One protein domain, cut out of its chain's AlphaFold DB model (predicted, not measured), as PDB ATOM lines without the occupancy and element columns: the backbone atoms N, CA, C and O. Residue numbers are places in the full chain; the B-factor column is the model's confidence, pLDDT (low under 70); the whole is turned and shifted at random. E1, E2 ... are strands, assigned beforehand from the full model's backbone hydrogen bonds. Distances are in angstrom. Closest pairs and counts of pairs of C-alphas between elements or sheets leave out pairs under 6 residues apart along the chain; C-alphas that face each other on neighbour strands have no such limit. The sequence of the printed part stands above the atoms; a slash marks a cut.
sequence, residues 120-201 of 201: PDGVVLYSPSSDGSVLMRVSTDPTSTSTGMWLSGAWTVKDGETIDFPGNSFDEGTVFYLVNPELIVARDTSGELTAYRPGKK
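This is residues 120 to 201 of the 201 residues of an uncharacterized protein of Actinomyces sp. oral taxon 897 (UniProt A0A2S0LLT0). A single strongly twisted sheet of six strands winds along the domain, with E3 bent where the E1 and E2 side meets the E4, E5 and E6 side; the sheet is not closed into a barrel, and E1 and E6 stay apart. A long loop, residues 157 to 174, swings out beyond the end of E3 and returns to E4. The 82 printed residues have no named helix and six strands, E1 to E6, in the sheet order E1, E2, E3, E4, E5, E6, all antiparallel: a meander, each strand the antiparallel neighbour of the one before. The class is all strand, though 34 of the 82 residues are in strands; the whole is compact, with a radius of gyration of the C-alphas of 12.0 A and spans of 32 by 27 by 21 A.

E3, residues 149 to 156, bends by 71 degrees at residue 152. It forms a hairpin with E2, residues 134 to 139, where N 137 and O 153 are 2.9 A apart, within hydrogen-bond range. E2 forms a hairpin with the edge strand E1, residues 124 to 128, at 153 degrees between directions; N 127 and O 136 are 2.8 A apart. E3 also forms a hairpin with E4, residues 175 to 180: the facing C-alphas of Trp 150 and Tyr 177 are 4.8 A apart, and N 151 and O 176 2.8 A. E4 and E5, residues 183 to 187, form a hairpin at 159 degrees, with N 177 and O 185 2.8 A apart. E5 and the edge strand E6, residues 193 to 196, form a hairpin, with N 186 and O 194 2.8 A apart.

E1 begins at C-alpha 124, (287.866, 262.089, 277.016), and measures 13.4 A. E2 measures 16.3 A, E3 19.4 A, E4 15.5 A, E5 13.3 A and E6 10.2 A. E6 ends at C-alpha 196, (272.403, 264.082, 262.382).

The C-alphas of Thr 143 and Asp 159, the two farthest apart, are 34.5 A apart. The printed part has no cut. The link from E3 to E4, 18 residues, is long. Mean pLDDT of the printed part is 81.2; residues 120 to 123, 140 to 148 and 200 to 201 are under 70.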
ATOM      1  N   PRO A 120     284.132 265.164 283.262       53.44
ATOM      2  CA  PRO A 120     284.262 263.762 282.851       53.44
ATOM      3  C   PRO A 120     283.992 262.696 283.889       53.44
ATOM      4  O   PRO A 120     284.474 262.789 285.008       53.44
ATOM      5  N   ASP A 121     283.444 261.593 283.376       46.53
ATOM      6  CA  ASP A 121     283.850 260.243 283.746       46.53
ATOM      7  C   ASP A 121     284.752 259.670 282.622       46.53
ATOM      8  O   ASP A 121     284.365 259.663 281.452       46.53
ATOM      9  N   GLY A 122     285.959 259.187 282.948       58.28
ATOM     10  CA  GLY A 122     286.824 258.418 282.028       58.28
ATOM     11  C   GLY A 122     287.737 259.209 281.066       58.28
ATOM     12  O   GLY A 122     287.996 260.398 281.249       58.28
ATOM     13  N   VAL A 123     288.283 258.512 280.051       63.16
ATOM     14  CA  VAL A 123     289.163 259.091 279.010       63.16
ATOM     15  C   VAL A 123     288.321 259.881 278.013       63.16
ATOM     16  O   VAL A 123     287.463 259.325 277.331       63.16
ATOM     17  N   VAL A 124     288.589 261.180 277.909       77.19
ATOM     18  CA  VAL A 124     287.866 262.089 277.016       77.19
ATOM     19  C   VAL A 124     288.722 262.404 275.808       77.19
ATOM     20  O   VAL A 124     289.835 262.895 275.965       77.19
ATOM     21  N   LEU A 125     288.171 262.196 274.616       87.62
ATOM     22  CA  LEU A 125     288.714 262.708 273.364       87.62
ATOM     23  C   LEU A 125     287.790 263.792 272.810       87.62
ATOM     24  O   LEU A 125     286.593 263.843 273.100       87.62
ATOM     25  N   TYR A 126     288.342 264.647 271.962       90.19
ATOM     26  CA  TYR A 126     287.574 265.641 271.225       90.19
ATOM     27  C   TYR A 126     287.614 265.376 269.722       90.19
ATOM     28  O   TYR A 126     288.643 265.018 269.150       90.19
ATOM     29  N   SER A 127     286.484 265.597 269.060       91.38
ATOM     30  CA  SER A 127     286.362 265.512 267.610       91.38
ATOM     31  C   SER A 127     285.723 266.783 267.075       91.38
ATOM     32  O   SER A 127     284.513 266.965 267.202       91.38
ATOM     33  N   PRO A 128     286.490 267.670 266.430       90.94
ATOM     34  CA  PRO A 128     285.905 268.673 265.555       90.94
ATOM     35  C   PRO A 128     285.130 267.992 264.417       90.94
ATOM     36  O   PRO A 128     285.527 266.922 263.945       90.94
ATOM     37  N   SER A 129     284.034 268.597 263.967       89.75
ATOM     38  CA  SER A 129     283.364 268.219 262.723       89.75
ATOM     39  C   SER A 129     284.288 268.443 261.526       89.75
ATOM     40  O   SER A 129     285.268 269.188 261.608       89.75
ATOM     41  N   SER A 130     283.970 267.831 260.386       86.62
ATOM     42  CA  SER A 130     284.787 267.960 259.170       86.62
ATOM     43  C   SER A 130     284.976 269.405 258.691       86.62
ATOM     44  O   SER A 130     286.013 269.724 258.115       86.62
ATOM     45  N   ASP A 131     284.006 270.286 258.939       88.50
ATOM     46  CA  ASP A 131     284.076 271.721 258.633       88.50
ATOM     47  C   ASP A 131     284.613 272.576 259.800       88.50
ATOM     48  O   ASP A 131     284.740 273.794 259.670       88.50
ATOM     49  N   GLY A 132     284.914 271.954 260.945       89.75
ATOM     50  CA  GLY A 132     285.403 272.604 262.158       89.75
ATOM     51  C   GLY A 132     284.393 273.518 262.855       89.75
ATOM     52  O   GLY A 132     284.789 274.273 263.740       89.75
ATOM     53  N   SER A 133     283.114 273.495 262.467       92.00
ATOM     54  CA  SER A 133     282.089 274.368 263.050       92.00
ATOM     55  C   SER A 133     281.500 273.828 264.355       92.00
ATOM     56  O   SER A 133     280.998 274.612 265.161       92.00
ATOM     57  N   VAL A 134     281.604 272.517 264.592       92.88
ATOM     58  CA  VAL A 134     281.115 271.834 265.792       92.88
ATOM     59  C   VAL A 134     282.270 271.111 266.473       92.88
ATOM     60  O   VAL A 134     283.051 270.417 265.829       92.88
ATOM     61  N   LEU A 135     282.364 271.246 267.790       93.12
ATOM     62  CA  LEU A 135     283.217 270.429 268.634       93.12
ATOM     63  C   LEU A 135     282.364 269.361 269.308       93.12
ATOM     64  O   LEU A 135     281.419 269.690 270.015       93.12
ATOM     65  N   MET A 136     282.730 268.098 269.133       91.19
ATOM     66  CA  MET A 136     282.086 266.969 269.794       91.19
ATOM     67  C   MET A 136     283.017 266.411 270.859       91.19
ATOM     68  O   MET A 136     284.213 266.218 270.617       91.19
ATOM     69  N   ARG A 137     282.469 266.141 272.037       88.50
ATOM     70  CA  ARG A 137     283.164 265.436 273.105       88.50
ATOM     71  C   ARG A 137     282.825 263.963 273.027       88.50
ATOM     72  O   ARG A 137     281.653 263.592 273.021       88.50
ATOM     73  N   VAL A 138     283.866 263.149 272.983       86.06
ATOM     74  CA  VAL A 138     283.776 261.738 272.655       86.06
ATOM     75  C   VAL A 138     284.356 260.916 273.801       86.06
ATOM     76  O   VAL A 138     285.466 261.180 274.263       86.06
ATOM     77  N   SER A 139     283.610 259.913 274.245       76.94
ATOM     78  CA  SER A 139     284.089 258.877 275.152       76.94
ATOM     79  C   SER A 139     284.263 257.580 274.373       76.94
ATOM     80  O   SER A 139     283.408 257.187 273.570       76.94
ATOM     81  N   THR A 140     285.400 256.925 274.581       65.88
ATOM     82  CA  THR A 140     285.701 255.636 273.961       65.88
ATOM     83  C   THR A 140     285.656 254.554 275.023       65.88
ATOM     84  O   THR A 140     286.438 254.604 275.972       65.88
ATOM     85  N   ASP A 141     284.815 253.540 274.831       61.00
ATOM     86  CA  ASP A 141     285.030 252.248 275.473       61.00
ATOM     87  C   ASP A 141     285.916 251.404 274.539       61.00
ATOM     88  O   ASP A 141     285.431 250.921 273.508       61.00
ATOM     89  N   PRO A 142     287.215 251.222 274.848       54.97
ATOM     90  CA  PRO A 142     288.123 250.458 273.995       54.97
ATOM     91  C   PRO A 142     287.727 248.978 273.882       54.97
ATOM     92  O   PRO A 142     288.219 248.283 272.995       54.97
ATOM     93  N   THR A 143     286.838 248.484 274.749       54.75
ATOM     94  CA  THR A 143     286.344 247.102 274.715       54.75
ATOM     95  C   THR A 143     285.132 246.921 273.798       54.75
ATOM     96  O   THR A 143     284.850 245.797 273.378       54.75
ATOM     97  N   SER A 144     284.464 248.012 273.406       51.56
ATOM     98  CA  SER A 144     283.281 247.988 272.541       51.56
ATOM     99  C   SER A 144     283.559 248.626 271.178       51.56
ATOM    100  O   SER A 144     283.069 249.699 270.831       51.56
ATOM    101  N   THR A 145     284.316 247.918 270.339       52.16
ATOM    102  CA  THR A 145     284.590 248.326 268.946       52.16
ATOM    103  C   THR A 145     283.351 248.298 268.040       52.16
ATOM    104  O   THR A 145     283.397 248.799 266.918       52.16
ATOM    105  N   SER A 146     282.236 247.722 268.508       50.94
ATOM    106  CA  SER A 146     281.020 247.495 267.714       50.94
ATOM    107  C   SER A 146     279.942 248.573 267.856       50.94
ATOM    108  O   SER A 146     279.063 248.656 267.001       50.94
ATOM    109  N   THR A 147     279.994 249.411 268.898       56.78
ATOM    110  CA  THR A 147     278.908 250.360 269.207       56.78
ATOM    111  C   THR A 147     279.168 251.789 268.742       56.78
ATOM    112  O   THR A 147     278.298 252.628 268.917       56.78
ATOM    113  N   GLY A 148     280.321 252.094 268.137       62.88
ATOM    114  CA  GLY A 148     280.715 253.481 267.862       62.88
ATOM    115  C   GLY A 148     281.085 254.237 269.144       62.88
ATOM    116  O   GLY A 148     280.831 253.770 270.256       62.88
ATOM    117  N   MET A 149     281.737 255.390 268.999       77.38
ATOM    118  CA  MET A 149     282.173 256.178 270.155       77.38
ATOM    119  C   MET A 149     281.004 256.992 270.706       77.38
ATOM    120  O   MET A 149     280.215 257.523 269.927       77.38
ATOM    121  N   TRP A 150     280.875 257.099 272.026       83.19
ATOM    122  CA  TRP A 150     279.741 257.795 272.630       83.19
ATOM    123  C   TRP A 150     279.998 259.292 272.684       83.19
ATOM    124  O   TRP A 150     281.119 259.723 272.950       83.19
ATOM    125  N   LEU A 151     278.961 260.088 272.454       85.56
ATOM    126  CA  LEU A 151     279.019 261.526 272.658       85.56
ATOM    127  C   LEU A 151     278.414 261.886 274.006       85.56
ATOM    128  O   LEU A 151     277.349 261.397 274.371       85.56
ATOM    129  N   SER A 152     279.091 262.783 274.712       81.69
ATOM    130  CA  SER A 152     278.645 263.311 276.005       81.69
ATOM    131  C   SER A 152     278.539 264.840 275.995       81.69
ATOM    132  O   SER A 152     278.622 265.480 277.039       81.69
ATOM    133  N   GLY A 153     278.482 265.434 274.803       86.81
ATOM    134  CA  GLY A 153     278.395 266.874 274.596       86.81
ATOM    135  C   GLY A 153     278.827 267.278 273.189       86.81
ATOM    136  O   GLY A 153     279.716 266.665 272.588       86.81
ATOM    137  N   ALA A 154     278.197 268.322 272.660       90.06
ATOM    138  CA  ALA A 154     278.576 268.947 271.403       90.06
ATOM    139  C   ALA A 154     278.288 270.450 271.463       90.06
ATOM    140  O   ALA A 154     277.245 270.848 271.975       90.06
ATOM    141  N   TRP A 155     279.191 271.271 270.926       92.25
ATOM    142  CA  TRP A 155     279.076 272.734 270.940       92.25
ATOM    143  C   TRP A 155     279.477 273.337 269.602       92.25
ATOM    144  O   TRP A 155     280.350 272.814 268.907       92.25
ATOM    145  N   THR A 156     278.902 274.478 269.254       92.56
ATOM    146  CA  THR A 156     279.409 275.319 268.171       92.56
ATOM    147  C   THR A 156     280.794 275.863 268.534       92.56
ATOM    148  O   THR A 156     281.028 276.384 269.619       92.56
ATOM    149  N   VAL A 157     281.753 275.805 267.610       93.31
ATOM    150  CA  VAL A 157     283.114 276.317 267.867       93.31
ATOM    151  C   VAL A 157     283.140 277.843 267.950       93.31
ATOM    152  O   VAL A 157     284.010 278.419 268.595       93.31
ATOM    153  N   LYS A 158     282.210 278.527 267.280       92.00
ATOM    154  CA  LYS A 158     282.193 279.992 267.186       92.00
ATOM    155  C   LYS A 158     281.898 280.667 268.529       92.00
ATOM    156  O   LYS A 158     282.579 281.629 268.878       92.00
ATOM    157  N   ASP A 159     280.879 280.194 269.229       89.94
ATOM    158  CA  ASP A 159     280.295 280.811 270.423       89.94
ATOM    159  C   ASP A 159     280.175 279.838 271.605       89.94
ATOM    160  O   ASP A 159     279.970 280.288 272.731       89.94
ATOM    161  N   GLY A 160     280.399 278.538 271.394       89.06
ATOM    162  CA  GLY A 160     280.309 277.528 272.446       89.06
ATOM    163  C   GLY A 160     278.885 277.208 272.866       89.06
ATOM    164  O   GLY A 160     278.684 276.739 273.982       89.06
ATOM    165  N   GLU A 161     277.902 277.486 272.012       89.69
ATOM    166  CA  GLU A 161     276.514 277.114 272.259       89.69
ATOM    167  C   GLU A 161     276.371 275.599 272.128       89.69
ATOM    168  O   GLU A 161     276.873 275.000 271.172       89.69
ATOM    169  N   THR A 162     275.691 274.973 273.087       88.12
ATOM    170  CA  THR A 162     275.354 273.551 273.014       88.12
ATOM    171  C   THR A 162     274.565 273.278 271.736       88.12
ATOM    172  O   THR A 162     273.656 274.025 271.373       88.12
ATOM    173  N   ILE A 163     274.926 272.209 271.032       87.38
ATOM    174  CA  ILE A 163     274.174 271.756 269.865       87.38
ATOM    175  C   ILE A 163     272.874 271.118 270.343       87.38
ATOM    176  O   ILE A 163     272.898 270.114 271.050       87.38
ATOM    177  N   ASP A 164     271.757 271.688 269.900       85.12
ATOM    178  CA  ASP A 164     270.444 271.067 270.023       85.12
ATOM    179  C   ASP A 164     270.298 269.937 268.990       85.12
ATOM    180  O   ASP A 164     270.612 270.109 267.804       85.12
ATOM    181  N   PHE A 165     269.823 268.778 269.441       86.06
ATOM    182  CA  PHE A 165     269.544 267.614 268.607       86.06
ATOM    183  C   PHE A 165     268.029 267.425 268.533       86.06
ATOM    184  O   PHE A 165     267.456 266.815 269.427       86.06
ATOM    185  N   PRO A 166     267.342 267.882 267.470       84.31
ATOM    186  CA  PRO A 166     265.887 267.822 267.408       84.31
ATOM    187  C   PRO A 166     265.324 266.442 267.777       84.31
ATOM    188  O   PRO A 166     265.656 265.441 267.134       84.31
ATOM    189  N   GLY A 167     264.484 266.410 268.816       81.94
ATOM    190  CA  GLY A 167     263.839 265.199 269.337       81.94
ATOM    191  C   GLY A 167     264.685 264.345 270.286       81.94
ATOM    192  O   GLY A 167     264.227 263.275 270.662       81.94
ATOM    193  N   ASN A 168     265.893 264.779 270.655       84.56
ATOM    194  CA  ASN A 168     266.799 264.051 271.538       84.56
ATOM    195  C   ASN A 168     267.595 265.017 272.431       84.56
ATOM    196  O   ASN A 168     267.919 266.131 272.037       84.56
ATOM    197  N   SER A 169     267.998 264.576 273.619       81.75
ATOM    198  CA  SER A 169     268.888 265.356 274.485       81.75
ATOM    199  C   SER A 169     269.846 264.445 275.245       81.75
ATOM    200  O   SER A 169     269.554 263.268 275.474       81.75
ATOM    201  N   PHE A 170     271.007 264.980 275.632       77.12
ATOM    202  CA  PHE A 170     271.986 264.235 276.432       77.12
ATOM    203  C   PHE A 170     271.450 263.860 277.826       77.12
ATOM    204  O   PHE A 170     271.942 262.905 278.422       77.12
ATOM    205  N   ASP A 171     270.423 264.559 278.316       73.00
ATOM    206  CA  ASP A 171     269.898 264.405 279.676       73.00
ATOM    207  C   ASP A 171     268.689 263.446 279.764       73.00
ATOM    208  O   ASP A 171     268.307 263.021 280.853       73.00
ATOM    209  N   GLU A 172     268.097 263.044 278.633       76.62
ATOM    210  CA  GLU A 172     266.876 262.212 278.579       76.62
ATOM    211  C   GLU A 172     267.146 260.704 278.400       76.62
ATOM    212  O   GLU A 172     266.277 259.939 277.981       76.62
ATOM    213  N   GLY A 173     268.361 260.243 278.709       76.69
ATOM    214  CA  GLY A 173     268.742 258.830 278.567       76.69
ATOM    215  C   GLY A 173     268.936 258.374 277.117       76.69
ATOM    216  O   GLY A 173     269.066 257.176 276.859       76.69
ATOM    217  N   THR A 174     268.977 259.321 276.177       86.31
ATOM    218  CA  THR A 174     269.370 259.075 274.789       86.31
ATOM    219  C   THR A 174     270.863 258.782 274.723       86.31
ATOM    220  O   THR A 174     271.677 259.493 275.310       86.31
ATOM    221  N   VAL A 175     271.240 257.764 273.950       86.69
ATOM    222  CA  VAL A 175     272.646 257.468 273.666       86.69
ATOM    223  C   VAL A 175     273.016 258.037 272.304       86.69
ATOM    224  O   VAL A 175     272.382 257.719 271.300       86.69
ATOM    225  N   PHE A 176     274.064 258.854 272.260       88.44
ATOM    226  CA  PHE A 176     274.585 259.424 271.022       88.44
ATOM    227  C   PHE A 176     275.864 258.713 270.598       88.44
ATOM    228  O   PHE A 176     276.798 258.575 271.385       88.44
ATOM    229  N   TYR A 177     275.928 258.323 269.331       87.94
ATOM    230  CA  TYR A 177     277.051 257.632 268.715       87.94
ATOM    231  C   TYR A 177     277.686 258.505 267.636       87.94
ATOM    232  O   TYR A 177     277.007 258.961 266.714       87.94
ATOM    233  N   LEU A 178     279.001 258.683 267.704       87.00
ATOM    234  CA  LEU A 178     279.799 259.248 266.626       87.00
ATOM    235  C   LEU A 178     280.252 258.120 265.698       87.00
ATOM    236  O   LEU A 178     281.145 257.340 266.039       87.00
ATOM    237  N   VAL A 179     279.634 258.040 264.519       83.44
ATOM    238  CA  VAL A 179     279.999 257.056 263.488       83.44
ATOM    239  C   VAL A 179     281.248 257.522 262.740       83.44
ATOM    240  O   VAL A 179     282.144 256.731 262.456       83.44
ATOM    241  N   ASN A 180     281.306 258.815 262.417       81.75
ATOM    242  CA  ASN A 180     282.460 259.527 261.863       81.75
ATOM    243  C   ASN A 180     282.242 261.051 262.032       81.75
ATOM    244  O   ASN A 180     281.136 261.451 262.401       81.75
ATOM    245  N   PRO A 181     283.230 261.922 261.733       82.38
ATOM    246  CA  PRO A 181     283.099 263.378 261.913       82.38
ATOM    247  C   PRO A 181     281.959 264.078 261.143       82.38
ATOM    248  O   PRO A 181     281.718 265.263 261.375       82.38
ATOM    249  N   GLU A 182     281.257 263.380 260.244       84.75
ATOM    250  CA  GLU A 182     280.096 263.880 259.499       84.75
ATOM    251  C   GLU A 182     278.758 263.238 259.907       84.75
ATOM    252  O   GLU A 182     277.719 263.658 259.393       84.75
ATOM    253  N   LEU A 183     278.745 262.235 260.793       87.25
ATOM    254  CA  LEU A 183     277.537 261.480 261.132       87.25
ATOM    255  C   LEU A 183     277.464 261.131 262.621       87.25
ATOM    256  O   LEU A 183     278.251 260.330 263.135       87.25
ATOM    257  N   ILE A 184     276.438 261.677 263.269       90.06
ATOM    258  CA  ILE A 184     276.007 261.332 264.621       90.06
ATOM    259  C   ILE A 184     274.707 260.535 264.521       90.06
ATOM    260  O   ILE A 184     273.825 260.892 263.742       90.06
ATOM    261  N   VAL A 185     274.563 259.483 265.319       91.06
ATOM    262  CA  VAL A 185     273.314 258.723 265.453       91.06
ATOM    263  C   VAL A 185     272.878 258.758 266.912       91.06
ATOM    264  O   VAL A 185     273.636 258.347 267.782       91.06
ATOM    265  N   ALA A 186     271.668 259.232 267.182       91.69
ATOM    266  CA  ALA A 186     271.028 259.134 268.487       91.69
ATOM    267  C   ALA A 186     270.143 257.891 268.543       91.69
ATOM    268  O   ALA A 186     269.477 257.565 267.558       91.69
ATOM    269  N   ARG A 187     270.133 257.224 269.695       90.06
ATOM    270  CA  ARG A 187     269.187 256.169 270.040       90.06
ATOM    271  C   ARG A 187     268.433 256.572 271.295       90.06
ATOM    272  O   ARG A 187     269.044 256.659 272.362       90.06
ATOM    273  N   ASP A 188     267.136 256.795 271.158       89.25
ATOM    274  CA  ASP A 188     266.287 257.178 272.282       89.25
ATOM    275  C   ASP A 188     265.995 255.975 273.209       89.25
ATOM    276  O   ASP A 188     266.411 254.832 272.972       89.25
ATOM    277  N   THR A 189     265.240 256.222 274.280       88.12
ATOM    278  CA  THR A 189     264.850 255.178 275.242       88.12
ATOM    279  C   THR A 189     263.855 254.158 274.675       88.12
ATOM    280  O   THR A 189     263.758 253.046 275.203       88.12
ATOM    281  N   SER A 190     263.146 254.490 273.589       89.06
ATOM    282  CA  SER A 190     262.265 253.566 272.863       89.06
ATOM    283  C   SER A 190     263.040 252.640 271.912       89.06
ATOM    284  O   SER A 190     262.554 251.571 271.531       89.06
ATOM    285  N   GLY A 191     264.286 253.003 271.599       87.06
ATOM    286  CA  GLY A 191     265.165 252.331 270.656       87.06
ATOM    287  C   GLY A 191     265.092 252.882 269.230       87.06
ATOM    288  O   GLY A 191     265.729 252.290 268.355       87.06
ATOM    289  N   GLU A 192     264.353 253.967 268.993       91.75
ATOM    290  CA  GLU A 192     264.308 254.691 267.722       91.75
ATOM    291  C   GLU A 192     265.663 255.345 267.426       91.75
ATOM    292  O   GLU A 192     266.376 255.778 268.332       91.75
ATOM    293  N   LEU A 193     266.042 255.373 266.144       92.38
ATOM    294  CA  LEU A 193     267.321 255.910 265.684       92.38
ATOM    295  C   LEU A 193     267.117 257.171 264.846       92.38
ATOM    296  O   LEU A 193     266.454 257.119 263.810       92.38
ATOM    297  N   THR A 194     267.797 258.253 265.222       93.50
ATOM    298  CA  THR A 194     267.815 259.515 264.467       93.50
ATOM    299  C   THR A 194     269.243 259.874 264.079       93.50
ATOM    300  O   THR A 194     270.153 259.817 264.902       93.50
ATOM    301  N   ALA A 195     269.461 260.246 262.817       92.56
ATOM    302  CA  ALA A 195     270.778 260.601 262.297       92.56
ATOM    303  C   ALA A 195     270.917 262.116 262.092       92.56
ATOM    304  O   ALA A 195     270.030 262.760 261.534       92.56
ATOM    305  N   TYR A 196     272.072 262.662 262.472       90.56
ATOM    306  CA  TYR A 196     272.403 264.082 262.382       90.56
ATOM    307  C   TYR A 196     273.737 264.283 261.665       90.56
ATOM    308  O   TYR A 196     274.681 263.510 261.843       90.56
ATOM    309  N   ARG A 197     273.833 265.362 260.883       89.56
ATOM    310  CA  ARG A 197     275.086 265.816 260.272       89.56
ATOM    311  C   ARG A 197     275.620 267.032 261.035       89.56
ATOM    312  O   ARG A 197     274.961 268.071 261.005       89.56
ATOM    313  N   PRO A 198     276.806 266.956 261.663       82.69
ATOM    314  CA  PRO A 198     277.434 268.110 262.297       82.69
ATOM    315  C   PRO A 198     277.676 269.248 261.294       82.69
ATOM    316  O   PRO A 198     278.072 269.001 260.153       82.69
ATOM    317  N   GLY A 199     277.448 270.492 261.718       71.00
ATOM    318  CA  GLY A 199     277.836 271.687 260.959       71.00
ATOM    319  C   GLY A 199     276.881 272.150 259.854       71.00
ATOM    320  O   GLY A 199     277.192 273.099 259.134       71.00
ATOM    321  N   LYS A 200     275.691 271.552 259.718       59.75
ATOM    322  CA  LYS A 200     274.633 272.081 258.841       59.75
ATOM    323  C   LYS A 200     273.356 272.368 259.629       59.75
ATOM    324  O   LYS A 200     272.781 271.448 260.200       59.75
ATOM    325  N   LYS A 201     272.935 273.637 259.634       49.78
ATOM    326  CA  LYS A 201     271.530 274.016 259.845       49.78
ATOM    327  C   LYS A 201     270.742 273.763 258.565       49.78
ATOM    328  O   LYS A 201     271.328 273.979 257.477       49.78
TER     329      LYS A 201